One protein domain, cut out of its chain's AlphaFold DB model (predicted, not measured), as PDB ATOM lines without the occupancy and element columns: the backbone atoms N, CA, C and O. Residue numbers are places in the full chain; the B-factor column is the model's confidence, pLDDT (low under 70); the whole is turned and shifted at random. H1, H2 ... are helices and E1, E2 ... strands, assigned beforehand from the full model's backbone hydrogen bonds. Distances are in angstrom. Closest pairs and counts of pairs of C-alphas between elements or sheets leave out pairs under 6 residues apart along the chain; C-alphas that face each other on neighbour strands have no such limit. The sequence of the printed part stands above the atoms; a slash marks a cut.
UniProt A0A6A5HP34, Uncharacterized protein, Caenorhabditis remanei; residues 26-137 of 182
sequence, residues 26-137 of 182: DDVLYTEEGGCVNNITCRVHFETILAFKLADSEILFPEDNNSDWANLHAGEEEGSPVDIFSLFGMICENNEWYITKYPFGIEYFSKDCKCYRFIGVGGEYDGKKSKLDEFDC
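This is residues 26 to 137 of the 182 residues of an uncharacterized protein of Caenorhabditis remanei (UniProt A0A6A5HP34). A small three-stranded sheet, E4, E3 and E9, makes the middle of a row, with the hairpin E1 and E2 at one end and the hairpin E7 and E8, its strand E7 next to E4, at the other. A third hairpin, E5 and E6, lies off to one side, and the short helix H1 sits between it and E2. The printed part has 112 residues with nine named strands and one named helix, in the order E1 E2 E3 E4 H1 E5 E6 E7 E8 E9; the class is mostly strand, though only 51 residues are in named elements. The four sheets are antiparallel, the largest in the order E4, E3, E9. The whole is compact, with a radius of gyration of the C-alphas of 14.3 A and spans of 47 by 34 by 22 A.

In the largest sheet, E3 is residues 47 to 53, 19.9 A long, from C-alpha 47 at (151.388, 120.752, 134.599); E4 is residues 69 to 73, 13.6 A; E9 is residues 134 to 137, 10.6 A, ending with C-alpha 137 at (153.574, 117.104, 129.954). E1, residues 28 to 33, begins with C-alpha 28 at (156.746, 110.731, 128.985) and is 16.2 A long; E2, residues 36 to 42, is 17.4 A. H1 is residues 84 to 88, E5 residues 91 to 93 and E6 residues 96 to 99. E7 is residues 106 to 110, 12.3 A, and E8 residues 115 to 119, 13.2 A.

The inner strand E3 is antiparallel to E9, with N 51 and O 134 2.8 A apart, and to E4, with N 72 and O 50 2.8 A apart. E4 and E7 have 11 pairs of C-alphas within 8 A, the closest those of Asn 71 and Glu 107, 5.0 A apart. E7 and E8 are a hairpin, with N 108 and O 117 2.9 A apart. The closest C-alphas of E2 and E9 are those of Cys 42 and Cys 137, 5.5 A apart. E1 and E2 are a hairpin, with N 29 and O 41 2.8 A apart. H1 is on the sheet but only grazes it, with residues 84 to 88; its closest C-alphas to E2 are those of Ile 84 and Ile 40, 6.1 A apart. In H1 every O i to N i+4 pair is within hydrogen-bond range. E5 and E6 are a hairpin, with N 91 and O 98 2.9 A apart. Residues 98 to 99 of E6 pair antiparallel with residues 130 to 131.

The C-alphas of Gly 34 and Asp 112 are the two farthest apart, 48.9 A. The printed part has no cut. The links E3 to E4 and E8 to E9 are long. The mean pLDDT of the printed part is 89.2; residue 35, residues 44 to 46 and residues 76 to 79 are under 70.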
ATOM      1  N   ASP A  26     161.110 112.220 126.231       77.31
ATOM      2  CA  ASP A  26     161.807 111.783 127.453       77.31
ATOM      3  C   ASP A  26     161.027 112.110 128.739       77.31
ATOM      4  O   ASP A  26     161.209 111.470 129.784       77.31
ATOM      5  N   ASP A  27     160.135 113.095 128.655       73.81
ATOM      6  CA  ASP A  27     159.272 113.534 129.746       73.81
ATOM      7  C   ASP A  27     158.049 112.617 129.924       73.81
ATOM      8  O   ASP A  27     157.353 112.681 130.944       73.81
ATOM      9  N   VAL A  28     157.843 111.690 128.988       82.12
ATOM     10  CA  VAL A  28     156.746 110.731 128.985       82.12
ATOM     11  C   VAL A  28     157.263 109.328 129.295       82.12
ATOM     12  O   VAL A  28     158.137 108.784 128.622       82.12
ATOM     13  N   LEU A  29     156.701 108.700 130.324       84.12
ATOM     14  CA  LEU A  29     156.795 107.256 130.520       84.12
ATOM     15  C   LEU A  29     155.670 106.590 129.743       84.12
ATOM     16  O   LEU A  29     154.526 107.017 129.828       84.12
ATOM     17  N   TYR A  30     155.973 105.521 129.020       85.12
ATOM     18  CA  TYR A  30     154.952 104.772 128.308       85.12
ATOM     19  C   TYR A  30     155.243 103.278 128.352       85.12
ATOM     20  O   TYR A  30     156.393 102.847 128.471       85.12
ATOM     21  N   THR A  31     154.185 102.481 128.267       83.25
ATOM     22  CA  THR A  31     154.289 101.026 128.133       83.25
ATOM     23  C   THR A  31     153.764 100.600 126.776       83.25
ATOM     24  O   THR A  31     152.693 101.045 126.361       83.25
ATOM     25  N   GLU A  32     154.493  99.708 126.113       83.06
ATOM     26  CA  GLU A  32     154.067  99.093 124.858       83.06
ATOM     27  C   GLU A  32     153.553  97.676 125.108       83.06
ATOM     28  O   GLU A  32     154.229  96.859 125.738       83.06
ATOM     29  N   GLU A  33     152.402  97.350 124.531       75.06
ATOM     30  CA  GLU A  33     151.903  95.982 124.438       75.06
ATOM     31  C   GLU A  33     151.648  95.651 122.970       75.06
ATOM     32  O   GLU A  33     151.038  96.426 122.238       75.06
ATOM     33  N   GLY A  34     152.202  94.536 122.486       71.56
ATOM     34  CA  GLY A  34     152.100  94.172 121.068       71.56
ATOM     35  C   GLY A  34     152.791  95.142 120.095       71.56
ATOM     36  O   GLY A  34     152.668  94.960 118.892       71.56
ATOM     37  N   GLY A  35     153.551  96.127 120.593       69.38
ATOM     38  CA  GLY A  35     154.134  97.205 119.785       69.38
ATOM     39  C   GLY A  35     153.266  98.463 119.689       69.38
ATOM     40  O   GLY A  35     153.653  99.387 118.987       69.38
ATOM     41  N   CYS A  36     152.140  98.509 120.405       78.88
ATOM     42  CA  CYS A  36     151.265  99.673 120.505       78.88
ATOM     43  C   CYS A  36     151.398 100.310 121.885       78.88
ATOM     44  O   CYS A  36     151.505  99.599 122.890       78.88
ATOM     45  N   VAL A  37     151.363 101.641 121.947       78.81
ATOM     46  CA  VAL A  37     151.338 102.355 123.226       78.81
ATOM     47  C   VAL A  37     150.018 102.055 123.930       78.81
ATOM     48  O   VAL A  37     148.946 102.277 123.372       78.81
ATOM     49  N   ASN A  38     150.110 101.521 125.147       75.88
ATOM     50  CA  ASN A  38     148.953 101.106 125.941       75.88
ATOM     51  C   ASN A  38     148.720 102.004 127.168       75.88
ATOM     52  O   ASN A  38     147.634 102.012 127.734       75.88
ATOM     53  N   ASN A  39     149.743 102.746 127.598       81.31
ATOM     54  CA  ASN A  39     149.640 103.704 128.693       81.31
ATOM     55  C   ASN A  39     150.673 104.819 128.497       81.31
ATOM     56  O   ASN A  39     151.798 104.541 128.068       81.31
ATOM     57  N   ILE A  40     150.284 106.046 128.840       84.81
ATOM     58  CA  ILE A  40     151.152 107.205 129.002       84.81
ATOM     59  C   ILE A  40     151.043 107.709 130.433       84.81
ATOM     60  O   ILE A  40     149.971 108.051 130.926       84.81
ATOM     61  N   THR A  41     152.200 107.837 131.061       86.44
ATOM     62  CA  THR A  41     152.380 108.530 132.321       86.44
ATOM     63  C   THR A  41     153.297 109.730 132.102       86.44
ATOM     64  O   THR A  41     154.494 109.577 131.846       86.44
ATOM     65  N   CYS A  42     152.755 110.936 132.219       83.50
ATOM     66  CA  CYS A  42     153.550 112.148 132.367       83.50
ATOM     67  C   CYS A  42     154.383 112.017 133.660       83.50
ATOM     68  O   CYS A  42     153.841 111.678 134.713       83.50
ATOM     69  N   ARG A  43     155.710 112.206 133.593       73.88
ATOM     70  CA  ARG A  43     156.609 112.188 134.772       73.88
ATOM     71  C   ARG A  43     156.320 113.354 135.747       73.88
ATOM     72  O   ARG A  43     155.317 114.041 135.642       73.88
ATOM     73  N   VAL A  44     157.197 113.547 136.733       66.38
ATOM     74  CA  VAL A  44     157.212 114.687 137.668       66.38
ATOM     75  C   VAL A  44     157.228 116.001 136.870       66.38
ATOM     76  O   VAL A  44     158.291 116.419 136.405       66.38
ATOM     77  N   HIS A  45     156.064 116.629 136.704       67.00
ATOM     78  CA  HIS A  45     155.863 117.805 135.851       67.00
ATOM     79  C   HIS A  45     155.168 118.938 136.597       67.00
ATOM     80  O   HIS A  45     154.595 118.724 137.664       67.00
ATOM     81  N   PHE A  46     155.290 120.148 136.044       69.50
ATOM     82  CA  PHE A  46     154.587 121.330 136.541       69.50
ATOM     83  C   PHE A  46     153.092 121.187 136.296       69.50
ATOM     84  O   PHE A  46     152.283 121.398 137.186       69.50
ATOM     85  N   GLU A  47     152.756 120.789 135.071       78.88
ATOM     86  CA  GLU A  47     151.388 120.752 134.599       78.88
ATOM     87  C   GLU A  47     151.253 119.682 133.514       78.88
ATOM     88  O   GLU A  47     152.161 119.467 132.712       78.88
ATOM     89  N   THR A  48     150.131 118.973 133.503       87.00
ATOM     90  CA  THR A  48     149.754 118.087 132.396       87.00
ATOM     91  C   THR A  48     148.485 118.639 131.783       87.00
ATOM     92  O   THR A  48     147.472 118.744 132.479       87.00
ATOM     93  N   ILE A  49     148.560 118.987 130.499       90.06
ATOM     94  CA  ILE A  49     147.484 119.649 129.765       90.06
ATOM     95  C   ILE A  49     147.058 118.753 128.609       90.06
ATOM     96  O   ILE A  49     147.897 118.275 127.848       90.06
ATOM     97  N   LEU A  50     145.756 118.534 128.465       94.62
ATOM     98  CA  LEU A  50     145.165 117.940 127.267       94.62
ATOM     99  C   LEU A  50     144.271 118.983 126.603       94.62
ATOM    100  O   LEU A  50     143.546 119.697 127.290       94.62
ATOM    101  N   ALA A  51     144.282 119.032 125.277       96.31
ATOM    102  CA  ALA A  51     143.463 119.938 124.491       96.31
ATOM    103  C   ALA A  51     142.577 119.167 123.509       96.31
ATOM    104  O   ALA A  51     142.958 118.128 122.958       96.31
ATOM    105  N   PHE A  52     141.382 119.701 123.274       97.62
ATOM    106  CA  PHE A  52     140.477 119.202 122.246       97.62
ATOM    107  C   PHE A  52     139.718 120.337 121.562       97.62
ATOM    108  O   PHE A  52     139.476 121.402 122.136       97.62
ATOM    109  N   LYS A  53     139.295 120.076 120.324       97.06
ATOM    110  CA  LYS A  53     138.438 120.977 119.552       97.06
ATOM    111  C   LYS A  53     136.987 120.817 119.971       97.06
ATOM    112  O   LYS A  53     136.470 119.703 120.042       97.06
ATOM    113  N   LEU A  54     136.297 121.935 120.162       96.06
ATOM    114  CA  LEU A  54     134.877 121.959 120.516       96.06
ATOM    115  C   LEU A  54     134.008 121.269 119.461       96.06
ATOM    116  O   LEU A  54     133.062 120.568 119.802       96.06
ATOM    117  N   ALA A  55     134.352 121.440 118.181       96.44
ATOM    118  CA  ALA A  55     133.638 120.826 117.062       96.44
ATOM    119  C   ALA A  55     133.723 119.288 117.050       96.44
ATOM    120  O   ALA A  55     132.843 118.638 116.489       96.44
ATOM    121  N   ASP A  56     134.750 118.720 117.689       97.00
ATOM    122  CA  ASP A  56     135.002 117.279 117.764       97.00
ATOM    123  C   ASP A  56     134.648 116.709 119.158       97.00
ATOM    124  O   ASP A  56     135.203 115.697 119.600       97.00
ATOM    125  N   SER A  57     133.727 117.373 119.869       97.25
ATOM    126  CA  SER A  57     133.255 116.998 121.204       97.25
ATOM    127  C   SER A  57     131.729 116.883 121.275       97.25
ATOM    128  O   SER A  57     130.986 117.609 120.620       97.25
ATOM    129  N   GLU A  58     131.242 115.980 122.127       98.00
ATOM    130  CA  GLU A  58     129.823 115.833 122.486       98.00
ATOM    131  C   GLU A  58     129.371 116.824 123.583       98.00
ATOM    132  O   GLU A  58     128.223 116.782 124.059       98.00
ATOM    133  N   ILE A  59     130.287 117.674 124.055       96.88
ATOM    134  CA  ILE A  59     130.052 118.660 125.109       96.88
ATOM    135  C   ILE A  59     129.556 119.958 124.483       96.88
ATOM    136  O   ILE A  59     130.129 120.476 123.528       96.88
ATOM    137  N   LEU A  60     128.475 120.494 125.046       95.06
ATOM    138  CA  LEU A  60     127.956 121.797 124.658       95.06
ATOM    139  C   LEU A  60     128.655 122.868 125.484       95.06
ATOM    140  O   LEU A  60     128.626 122.819 126.712       95.06
ATOM    141  N   PHE A  61     129.260 123.831 124.798       94.94
ATOM    142  CA  PHE A  61     129.948 124.937 125.444       94.94
ATOM    143  C   PHE A  61     129.025 126.146 125.613       94.94
ATOM    144  O   PHE A  61     128.134 126.361 124.785       94.94
ATOM    145  N   PRO A  62     129.240 126.949 126.668       94.06
ATOM    146  CA  PRO A  62     128.534 128.208 126.870       94.06
ATOM    147  C   PRO A  62     128.616 129.163 125.667       94.06
ATOM    148  O   PRO A  62     129.637 129.237 124.984       94.06
ATOM    149  N   GLU A  63     127.561 129.953 125.436       94.81
ATOM    150  CA  GLU A  63     127.518 130.947 124.344       94.81
ATOM    151  C   GLU A  63     128.571 132.058 124.493       94.81
ATOM    152  O   GLU A  63     128.952 132.708 123.510       94.81
ATOM    153  N   ASP A  64     129.041 132.287 125.723       94.44
ATOM    154  CA  ASP A  64     130.085 133.256 126.033       94.44
ATOM    155  C   ASP A  64     131.495 132.762 125.668       94.44
ATOM    156  O   ASP A  64     132.455 133.526 125.757       94.44
ATOM    157  N   ASN A  65     131.642 131.515 125.215       93.56
ATOM    158  CA  ASN A  65     132.910 130.997 124.724       93.56
ATOM    159  C   ASN A  65     133.405 131.762 123.478       93.56
ATOM    160  O   ASN A  65     132.629 132.209 122.626       93.56
ATOM    161  N   ASN A  66     134.726 131.913 123.385       92.69
ATOM    162  CA  ASN A  66     135.416 132.628 122.309       92.69
ATOM    163  C   ASN A  66     136.657 131.886 121.787       92.69
ATOM    164  O   ASN A  66     137.515 132.485 121.143       92.69
ATOM    165  N   SER A  67     136.767 130.594 122.087       92.19
ATOM    166  CA  SER A  67     137.832 129.713 121.607       92.19
ATOM    167  C   SER A  67     137.227 128.521 120.877       92.19
ATOM    168  O   SER A  67     136.212 127.984 121.307       92.19
ATOM    169  N   ASP A  68     137.861 128.055 119.806       95.00
ATOM    170  CA  ASP A  68     137.463 126.792 119.171       95.00
ATOM    171  C   ASP A  68     137.955 125.572 119.964       95.00
ATOM    172  O   ASP A  68     137.587 124.437 119.648       95.00
ATOM    173  N   TRP A  69     138.826 125.787 120.957       95.00
ATOM    174  CA  TRP A  69     139.499 124.748 121.740       95.00
ATOM    175  C   TRP A  69     139.216 124.896 123.239       95.00
ATOM    176  O   TRP A  69     138.978 126.007 123.726       95.00
ATOM    177  N   ALA A  70     139.302 123.779 123.952       96.56
ATOM    178  CA  ALA A  70     139.220 123.703 125.404       96.56
ATOM    179  C   ALA A  70     140.364 122.860 125.971       96.56
ATOM    180  O   ALA A  70     140.850 121.944 125.301       96.56
ATOM    181  N   ASN A  71     140.743 123.158 127.215       96.12
ATOM    182  CA  ASN A  71     141.836 122.488 127.910       96.12
ATOM    183  C   ASN A  71     141.336 121.690 129.111       96.12
ATOM    184  O   ASN A  71     140.334 122.020 129.749       96.12
ATOM    185  N   LEU A  72     142.084 120.644 129.437       95.00
ATOM    186  CA  LEU A  72     141.954 119.852 130.647       95.00
ATOM    187  C   LEU A  72     143.279 119.882 131.384       95.00
ATOM    188  O   LEU A  72     144.329 119.694 130.774       95.00
ATOM    189  N   HIS A  73     143.205 120.032 132.698       91.06
ATOM    190  CA  HIS A  73     144.368 120.079 133.570       91.06
ATOM    191  C   HIS A  73     144.334 118.863 134.483       91.06
ATOM    192  O   HIS A  73     143.282 118.517 135.027       91.06
ATOM    193  N   ALA A  74     145.471 118.199 134.661       86.56
ATOM    194  CA  ALA A  74     145.614 117.254 135.757       86.56
ATOM    195  C   ALA A  74     145.745 118.056 137.063       86.56
ATOM    196  O   ALA A  74     146.703 118.802 137.229       86.56
ATOM    197  N   GLY A  75     144.760 117.955 137.958       71.50
ATOM    198  CA  GLY A  75     144.767 118.631 139.257       71.50
ATOM    199  C   GLY A  75     145.921 118.199 140.175       71.50
ATOM    200  O   GLY A  75     146.621 117.222 139.913       71.50
ATOM    201  N   GLU A  76     146.117 118.964 141.250       61.47
ATOM    202  CA  GLU A  76     147.406 119.111 141.942       61.47
ATOM    203  C   GLU A  76     147.855 117.927 142.824       61.47
ATOM    204  O   GLU A  76     147.222 117.584 143.821       61.47
ATOM    205  N   GLU A  77     149.041 117.400 142.511       56.47
ATOM    206  CA  GLU A  77     150.268 117.647 143.287       56.47
ATOM    207  C   GLU A  77     151.391 117.920 142.273       56.47
ATOM    208  O   GLU A  77     151.688 117.054 141.443       56.47
ATOM    209  N   GLU A  78     152.017 119.105 142.320       61.69
ATOM    210  CA  GLU A  78     153.213 119.377 141.513       61.69
ATOM    211  C   GLU A  78     154.226 118.243 141.703       61.69
ATOM    212  O   GLU A  78     154.626 117.902 142.821       61.69
ATOM    213  N   GLY A  79     154.662 117.653 140.594       61.72
ATOM    214  CA  GLY A  79     155.650 116.590 140.620       61.72
ATOM    215  C   GLY A  79     155.127 115.175 140.884       61.72
ATOM    216  O   GLY A  79     155.940 114.251 140.943       61.72
ATOM    217  N   SER A  80     153.816 114.953 140.967       74.44
ATOM    218  CA  SER A  80     153.264 113.595 140.935       74.44
ATOM    219  C   SER A  80     153.137 113.085 139.488       74.44
ATOM    220  O   SER A  80     152.689 113.827 138.616       74.44
ATOM    221  N   PRO A  81     153.539 111.833 139.182       81.06
ATOM    222  CA  PRO A  81     153.324 111.259 137.859       81.06
ATOM    223  C   PRO A  81     151.831 111.128 137.538       81.06
ATOM    224  O   PRO A  81     151.062 110.628 138.360       81.06
ATOM    225  N   VAL A  82     151.440 111.512 136.325       86.69
ATOM    226  CA  VAL A  82     150.043 111.497 135.873       86.69
ATOM    227  C   VAL A  82     149.863 110.469 134.768       86.69
ATOM    228  O   VAL A  82     150.365 110.651 133.663       86.69
ATOM    229  N   ASP A  83     149.116 109.402 135.048       90.38
ATOM    230  CA  ASP A  83     148.598 108.493 134.021       90.38
ATOM    231  C   ASP A  83     147.386 109.147 133.340       90.38
ATOM    232  O   ASP A  83     146.282 109.175 133.897       90.38
ATOM    233  N   ILE A  84     147.597 109.685 132.136       91.06
ATOM    234  CA  ILE A  84     146.558 110.419 131.402       91.06
ATOM    235  C   ILE A  84     145.437 109.492 130.916       91.06
ATOM    236  O   ILE A  84     144.291 109.928 130.812       91.06
ATOM    237  N   PHE A  85     145.732 108.207 130.681       91.94
ATOM    238  CA  PHE A  85     144.735 107.235 130.240       91.94
ATOM    239  C   PHE A  85     143.729 106.969 131.349       91.94
ATOM    240  O   PHE A  85     142.517 107.055 131.141       91.94
ATOM    241  N   SER A  86     144.234 106.681 132.544       92.44
ATOM    242  CA  SER A  86     143.406 106.392 133.710       92.44
ATOM    243  C   SER A  86     142.650 107.632 134.193       92.44
ATOM    244  O   SER A  86     141.453 107.541 134.494       92.44
ATOM    245  N   LEU A  87     143.332 108.785 134.242       92.62
ATOM    246  CA  LEU A  87     142.788 110.032 134.777       92.62
ATOM    247  C   LEU A  87     141.670 110.607 133.899       92.62
ATOM    248  O   LEU A  87     140.582 110.886 134.399       92.62
ATOM    249  N   PHE A  88     141.919 110.728 132.594       94.50
ATOM    250  CA  PHE A  88     140.975 111.312 131.634       94.50
ATOM    251  C   PHE A  88     140.113 110.263 130.918       94.50
ATOM    252  O   PHE A  88     139.318 110.586 130.035       94.50
ATOM    253  N   GLY A  89     140.233 108.990 131.308       95.06
ATOM    254  CA  GLY A  89     139.469 107.896 130.714       95.06
ATOM    255  C   GLY A  89     139.708 107.798 129.212       95.06
ATOM    256  O   GLY A  89     138.745 107.752 128.446       95.06
ATOM    257  N   MET A  90     140.970 107.837 128.787       94.44
ATOM    258  CA  MET A  90     141.279 107.794 127.365       94.44
ATOM    259  C   MET A  90     140.903 106.445 126.765       94.44
ATOM    260  O   MET A  90     141.265 105.388 127.285       94.44
ATOM    261  N   ILE A  91     140.199 106.494 125.640       93.81
ATOM    262  CA  ILE A  91     139.800 105.316 124.878       93.81
ATOM    263  C   ILE A  91     140.201 105.458 123.414       93.81
ATOM    264  O   ILE A  91     140.293 106.559 122.875       93.81
ATOM    265  N   CYS A  92     140.407 104.311 122.780       92.06
ATOM    266  CA  CYS A  92     140.675 104.187 121.358       92.06
ATOM    267  C   CYS A  92     139.414 103.681 120.647       92.06
ATOM    268  O   CYS A  92     138.959 102.565 120.919       92.06
ATOM    269  N   GLU A  93     138.862 104.466 119.723       92.06
ATOM    270  CA  GLU A  93     137.715 104.068 118.902       92.06
ATOM    271  C   GLU A  93     137.879 104.590 117.473       92.06
ATOM    272  O   GLU A  93     138.266 105.733 117.267       92.06
ATOM    273  N   ASN A  94     137.594 103.756 116.468       90.31
ATOM    274  CA  ASN A  94     137.699 104.124 115.048       90.31
ATOM    275  C   ASN A  94     139.053 104.742 114.648       90.31
ATOM    276  O   ASN A  94     139.095 105.633 113.805       90.31
ATOM    277  N   ASN A  95     140.151 104.235 115.216       89.56
ATOM    278  CA  ASN A  95     141.513 104.727 114.988       89.56
ATOM    279  C   ASN A  95     141.788 106.149 115.521       89.56
ATOM    280  O   ASN A  95     142.726 106.806 115.074       89.56
ATOM    281  N   GLU A  96     140.987 106.612 116.479       93.12
ATOM    282  CA  GLU A  96     141.070 107.941 117.084       93.12
ATOM    283  C   GLU A  96     141.052 107.845 118.615       93.12
ATOM    284  O   GLU A  96     140.433 106.945 119.199       93.12
ATOM    285  N   TRP A  97     141.734 108.787 119.265       95.12
ATOM    286  CA  TRP A  97     141.783 108.891 120.719       95.12
ATOM    287  C   TRP A  97     140.678 109.809 121.234       95.12
ATOM    288  O   TRP A  97     140.521 110.935 120.764       95.12
ATOM    289  N   TYR A  98     139.937 109.342 122.235       96.94
ATOM    290  CA  TYR A  98     138.877 110.105 122.887       96.94
ATOM    291  C   TYR A  98     139.108 110.196 124.389       96.94
ATOM    292  O   TYR A  98     139.452 109.210 125.036       96.94
ATOM    293  N   ILE A  99     138.847 111.374 124.938       97.81
ATOM    294  CA  ILE A  99     138.746 111.655 126.367       97.81
ATOM    295  C   ILE A  99     137.305 111.394 126.809       97.81
ATOM    296  O   ILE A  99     136.376 111.755 126.085       97.81
ATOM    297  N   THR A 100     137.125 110.772 127.980       97.88
ATOM    298  CA  THR A 100     135.787 110.450 128.517       97.88
ATOM    299  C   THR A 100     135.581 110.777 129.991       97.88
ATOM    300  O   THR A 100     134.480 110.584 130.504       97.88
ATOM    301  N   LYS A 101     136.604 111.265 130.692       97.44
ATOM    302  CA  LYS A 101     136.494 111.742 132.073       97.44
ATOM    303  C   LYS A 101     137.080 113.137 132.200       97.44
ATOM    304  O   LYS A 101     138.116 113.433 131.608       97.44
ATOM    305  N   TYR A 102     136.441 113.955 133.027       96.06
ATOM    306  CA  TYR A 102     136.742 115.370 133.217       96.06
ATOM    307  C   TYR A 102     136.826 115.694 134.719       96.06
ATOM    308  O   TYR A 102     136.062 116.520 135.227       96.06
ATOM    309  N   PRO A 103     137.740 115.039 135.466       92.00
ATOM    310  CA  PRO A 103     137.753 115.072 136.932       92.00
ATOM    311  C   PRO A 103     137.892 116.486 137.517       92.00
ATOM    312  O   PRO A 103     137.332 116.773 138.573       92.00
ATOM    313  N   PHE A 104     138.590 117.377 136.811       92.50
ATOM    314  CA  PHE A 104     138.855 118.756 137.239       92.50
ATOM    315  C   PHE A 104     138.047 119.799 136.454       92.50
ATOM    316  O   PHE A 104     138.266 120.998 136.595       92.50
ATOM    317  N   GLY A 105     137.074 119.349 135.659       94.88
ATOM    318  CA  GLY A 105     136.339 120.204 134.737       94.88
ATOM    319  C   GLY A 105     137.139 120.560 133.486       94.88
ATOM    320  O   GLY A 105     138.196 119.994 133.202       94.88
ATOM    321  N   ILE A 106     136.568 121.476 132.712       96.69
ATOM    322  CA  ILE A 106     137.013 121.836 131.368       96.69
ATOM    323  C   ILE A 106     137.219 123.338 131.317       96.69
ATOM    324  O   ILE A 106     136.271 124.093 131.549       96.69
ATOM    325  N   GLU A 107     138.437 123.754 130.999       95.88
ATOM    326  CA  GLU A 107     138.799 125.154 130.856       95.88
ATOM    327  C   GLU A 107     138.418 125.669 129.461       95.88
ATOM    328  O   GLU A 107     138.740 125.057 128.438       95.88
ATOM    329  N   TYR A 108     137.747 126.819 129.410       95.12
ATOM    330  CA  TYR A 108     137.456 127.547 128.177       95.12
ATOM    331  C   TYR A 108     137.657 129.054 128.364       95.12
ATOM    332  O   TYR A 108     137.591 129.576 129.479       95.12
ATOM    333  N   PHE A 109     137.879 129.775 127.263       94.69
ATOM    334  CA  PHE A 109     138.051 131.226 127.292       94.69
ATOM    335  C   PHE A 109     136.720 131.951 127.053       94.69
ATOM    336  O   PHE A 109     136.126 131.856 125.975       94.69
ATOM    337  N   SER A 110     136.269 132.718 128.047       94.50
ATOM    338  CA  SER A 110     135.028 133.498 127.990       94.50
ATOM    339  C   SER A 110     135.273 134.915 127.464       94.50
ATOM    340  O   SER A 110     136.121 135.641 127.991       94.50
ATOM    341  N   LYS A 111     134.490 135.367 126.473       94.56
ATOM    342  CA  LYS A 111     134.519 136.770 126.000       94.56
ATOM    343  C   LYS A 111     133.863 137.753 126.962       94.56
ATOM    344  O   LYS A 111     134.224 138.928 126.925       94.56
ATOM    345  N   ASP A 112     132.947 137.291 127.808       93.88
ATOM    346  CA  ASP A 112     132.207 138.160 128.727       93.88
ATOM    347  C   ASP A 112     133.139 138.751 129.788       93.88
ATOM    348  O   ASP A 112     133.119 139.955 130.037       93.88
ATOM    349  N   CYS A 113     134.001 137.916 130.381       92.69
ATOM    350  CA  CYS A 113     135.014 138.365 131.343       92.69
ATOM    351  C   CYS A 113     136.409 138.555 130.738       92.69
ATOM    352  O   CYS A 113     137.270 139.120 131.408       92.69
ATOM    353  N   LYS A 114     136.652 138.072 129.510       93.12
ATOM    354  CA  LYS A 114     137.997 137.943 128.914       93.12
ATOM    355  C   LYS A 114     138.943 137.140 129.811       93.12
ATOM    356  O   LYS A 114     140.082 137.537 130.043       93.12
ATOM    357  N   CYS A 115     138.438 136.038 130.349       92.25
ATOM    358  CA  CYS A 115     139.115 135.215 131.341       92.25
ATOM    359  C   CYS A 115     138.843 133.728 131.089       92.25
ATOM    360  O   CYS A 115     137.873 133.374 130.411       92.25
ATOM    361  N   TYR A 116     139.695 132.866 131.641       92.50
ATOM    362  CA  TYR A 116     139.464 131.424 131.643       92.50
ATOM    363  C   TYR A 116     138.409 131.054 132.685       92.50
ATOM    364  O   TYR A 116     138.376 131.601 133.790       92.50
ATOM    365  N   ARG A 117     137.513 130.147 132.308       95.12
ATOM    366  CA  ARG A 117     136.441 129.617 133.152       95.12
ATOM    367  C   ARG A 117     136.413 128.104 133.054       95.12
ATOM    368  O   ARG A 117     136.822 127.543 132.044       95.12
ATOM    369  N   PHE A 118     135.865 127.468 134.085       94.81
ATOM    370  CA  PHE A 118     135.711 126.021 134.149       94.81
ATOM    371  C   PHE A 118     134.237 125.625 134.076       94.81
ATOM    372  O   PHE A 118     133.396 126.218 134.754       94.81
ATOM    373  N   ILE A 119     133.935 124.597 133.285       95.69
ATOM    374  CA  ILE A 119     132.630 123.918 133.255       95.69
ATOM    375  C   ILE A 119     132.779 122.447 133.634       95.69
ATOM    376  O   ILE A 119     133.864 121.878 133.542       95.69
ATOM    377  N   GLY A 120     131.680 121.824 134.060       94.31
ATOM    378  CA  GLY A 120     131.632 120.391 134.351       94.31
ATOM    379  C   GLY A 120     132.556 119.926 135.480       94.31
ATOM    380  O   GLY A 120     132.931 118.754 135.522       94.31
ATOM    381  N   VAL A 121     132.934 120.834 136.386       91.44
ATOM    382  CA  VAL A 121     133.732 120.519 137.578       91.44
ATOM    383  C   VAL A 121     133.015 119.449 138.401       91.44
ATOM    384  O   VAL A 121     131.811 119.537 138.635       91.44
ATOM    385  N   GLY A 122     133.757 118.436 138.851       85.75
ATOM    386  CA  GLY A 122     133.182 117.289 139.556       85.75
ATOM    387  C   GLY A 122     132.645 116.189 138.634       85.75
ATOM    388  O   GLY A 122     131.907 115.327 139.109       85.75
ATOM    389  N   GLY A 123     133.017 116.199 137.349       89.25
ATOM    390  CA  GLY A 123     132.752 115.099 136.416       89.25
ATOM    391  C   GLY A 123     131.356 115.110 135.793       89.25
ATOM    392  O   GLY A 123     130.850 114.059 135.411       89.25
ATOM    393  N   GLU A 124     130.707 116.273 135.670       95.12
ATOM    394  CA  GLU A 124     129.364 116.389 135.060       95.12
ATOM    395  C   GLU A 124     129.311 115.809 133.636       95.12
ATOM    396  O   GLU A 124     128.293 115.262 133.209       95.12
ATOM    397  N   TYR A 125     130.419 115.924 132.904       96.94
ATOM    398  CA  TYR A 125     130.537 115.462 131.526       96.94
ATOM    399  C   TYR A 125     131.181 114.081 131.387       96.94
ATOM    400  O   TYR A 125     131.409 113.641 130.260       96.94
ATOM    401  N   ASP A 126     131.443 113.375 132.488       97.31
ATOM    402  CA  ASP A 126     131.994 112.023 132.429       97.31
ATOM    403  C   ASP A 126     131.090 111.102 131.587       97.31
ATOM    404  O   ASP A 126     129.869 111.044 131.747       97.31
ATOM    405  N   GLY A 127     131.705 110.380 130.652       97.25
ATOM    406  CA  GLY A 127     131.045 109.520 129.672       97.25
ATOM    407  C   GLY A 127     130.757 110.184 128.324       97.25
ATOM    408  O   GLY A 127     130.551 109.456 127.351       97.25
ATOM    409  N   LYS A 128     130.783 111.521 128.226       98.12
ATOM    410  CA  LYS A 128     130.801 112.217 126.927       98.12
ATOM    411  C   LYS A 128     132.179 112.107 126.292       98.12
ATOM    412  O   LYS A 128     133.179 112.033 126.998       98.12
ATOM    413  N   LYS A 129     132.227 112.107 124.962       98.19
ATOM    414  CA  LYS A 129     133.479 112.001 124.207       98.19
ATOM    415  C   LYS A 129     133.967 113.360 123.719       98.19
ATOM    416  O   LYS A 129     133.215 114.109 123.098       98.19
ATOM    417  N   SER A 130     135.257 113.615 123.908       98.25
ATOM    418  CA  SER A 130     136.011 114.651 123.194       98.25
ATOM    419  C   SER A 130     137.176 114.004 122.465       98.25
ATOM    420  O   SER A 130     137.956 113.294 123.098       98.25
ATOM    421  N   LYS A 131     137.317 114.230 121.157       97.69
ATOM    422  CA  LYS A 131     138.492 113.750 120.422       97.69
ATOM    423  C   LYS A 131     139.742 114.483 120.912       97.69
ATOM    424  O   LYS A 131     139.749 115.711 120.947       97.69
ATOM    425  N   LEU A 132     140.784 113.741 121.278       97.12
ATOM    426  CA  LEU A 132     142.067 114.324 121.653       97.12
ATOM    427  C   LEU A 132     142.675 115.034 120.439       97.12
ATOM    428  O   LEU A 132     142.815 114.431 119.375       97.12
ATOM    429  N   ASP A 133     143.044 116.301 120.613       96.12
ATOM    430  CA  ASP A 133     143.800 117.042 119.606       96.12
ATOM    431  C   ASP A 133     145.284 117.025 119.962       96.12
ATOM    432  O   ASP A 133     146.095 116.532 119.180       96.12
ATOM    433  N   GLU A 134     145.623 117.476 121.171       94.06
ATOM    434  CA  GLU A 134     147.003 117.562 121.643       94.06
ATOM    435  C   GLU A 134     147.104 117.265 123.146       94.06
ATOM    436  O   GLU A 134     146.140 117.433 123.898       94.06
ATOM    437  N   PHE A 135     148.281 116.842 123.600       92.06
ATOM    438  CA  PHE A 135     148.628 116.812 125.017       92.06
ATOM    439  C   PHE A 135     150.071 117.259 125.250       92.06
ATOM    440  O   PHE A 135     150.947 117.078 124.400       92.06
ATOM    441  N   ASP A 136     150.313 117.815 126.432       87.94
ATOM    442  CA  ASP A 136     151.626 118.242 126.894       87.94
ATOM    443  C   ASP A 136     151.851 117.805 128.346       87.94
ATOM    444  O   ASP A 136     150.965 117.895 129.200       87.94
ATOM    445  N   CYS A 137     153.066 117.342 128.615       86.06
ATOM    446  CA  CYS A 137     153.574 117.104 129.954       86.06
ATOM    447  C   CYS A 137     154.589 118.221 130.247       86.06
ATOM    448  O   CYS A 137     155.795 118.054 130.040       86.06
TER     449      CYS A 137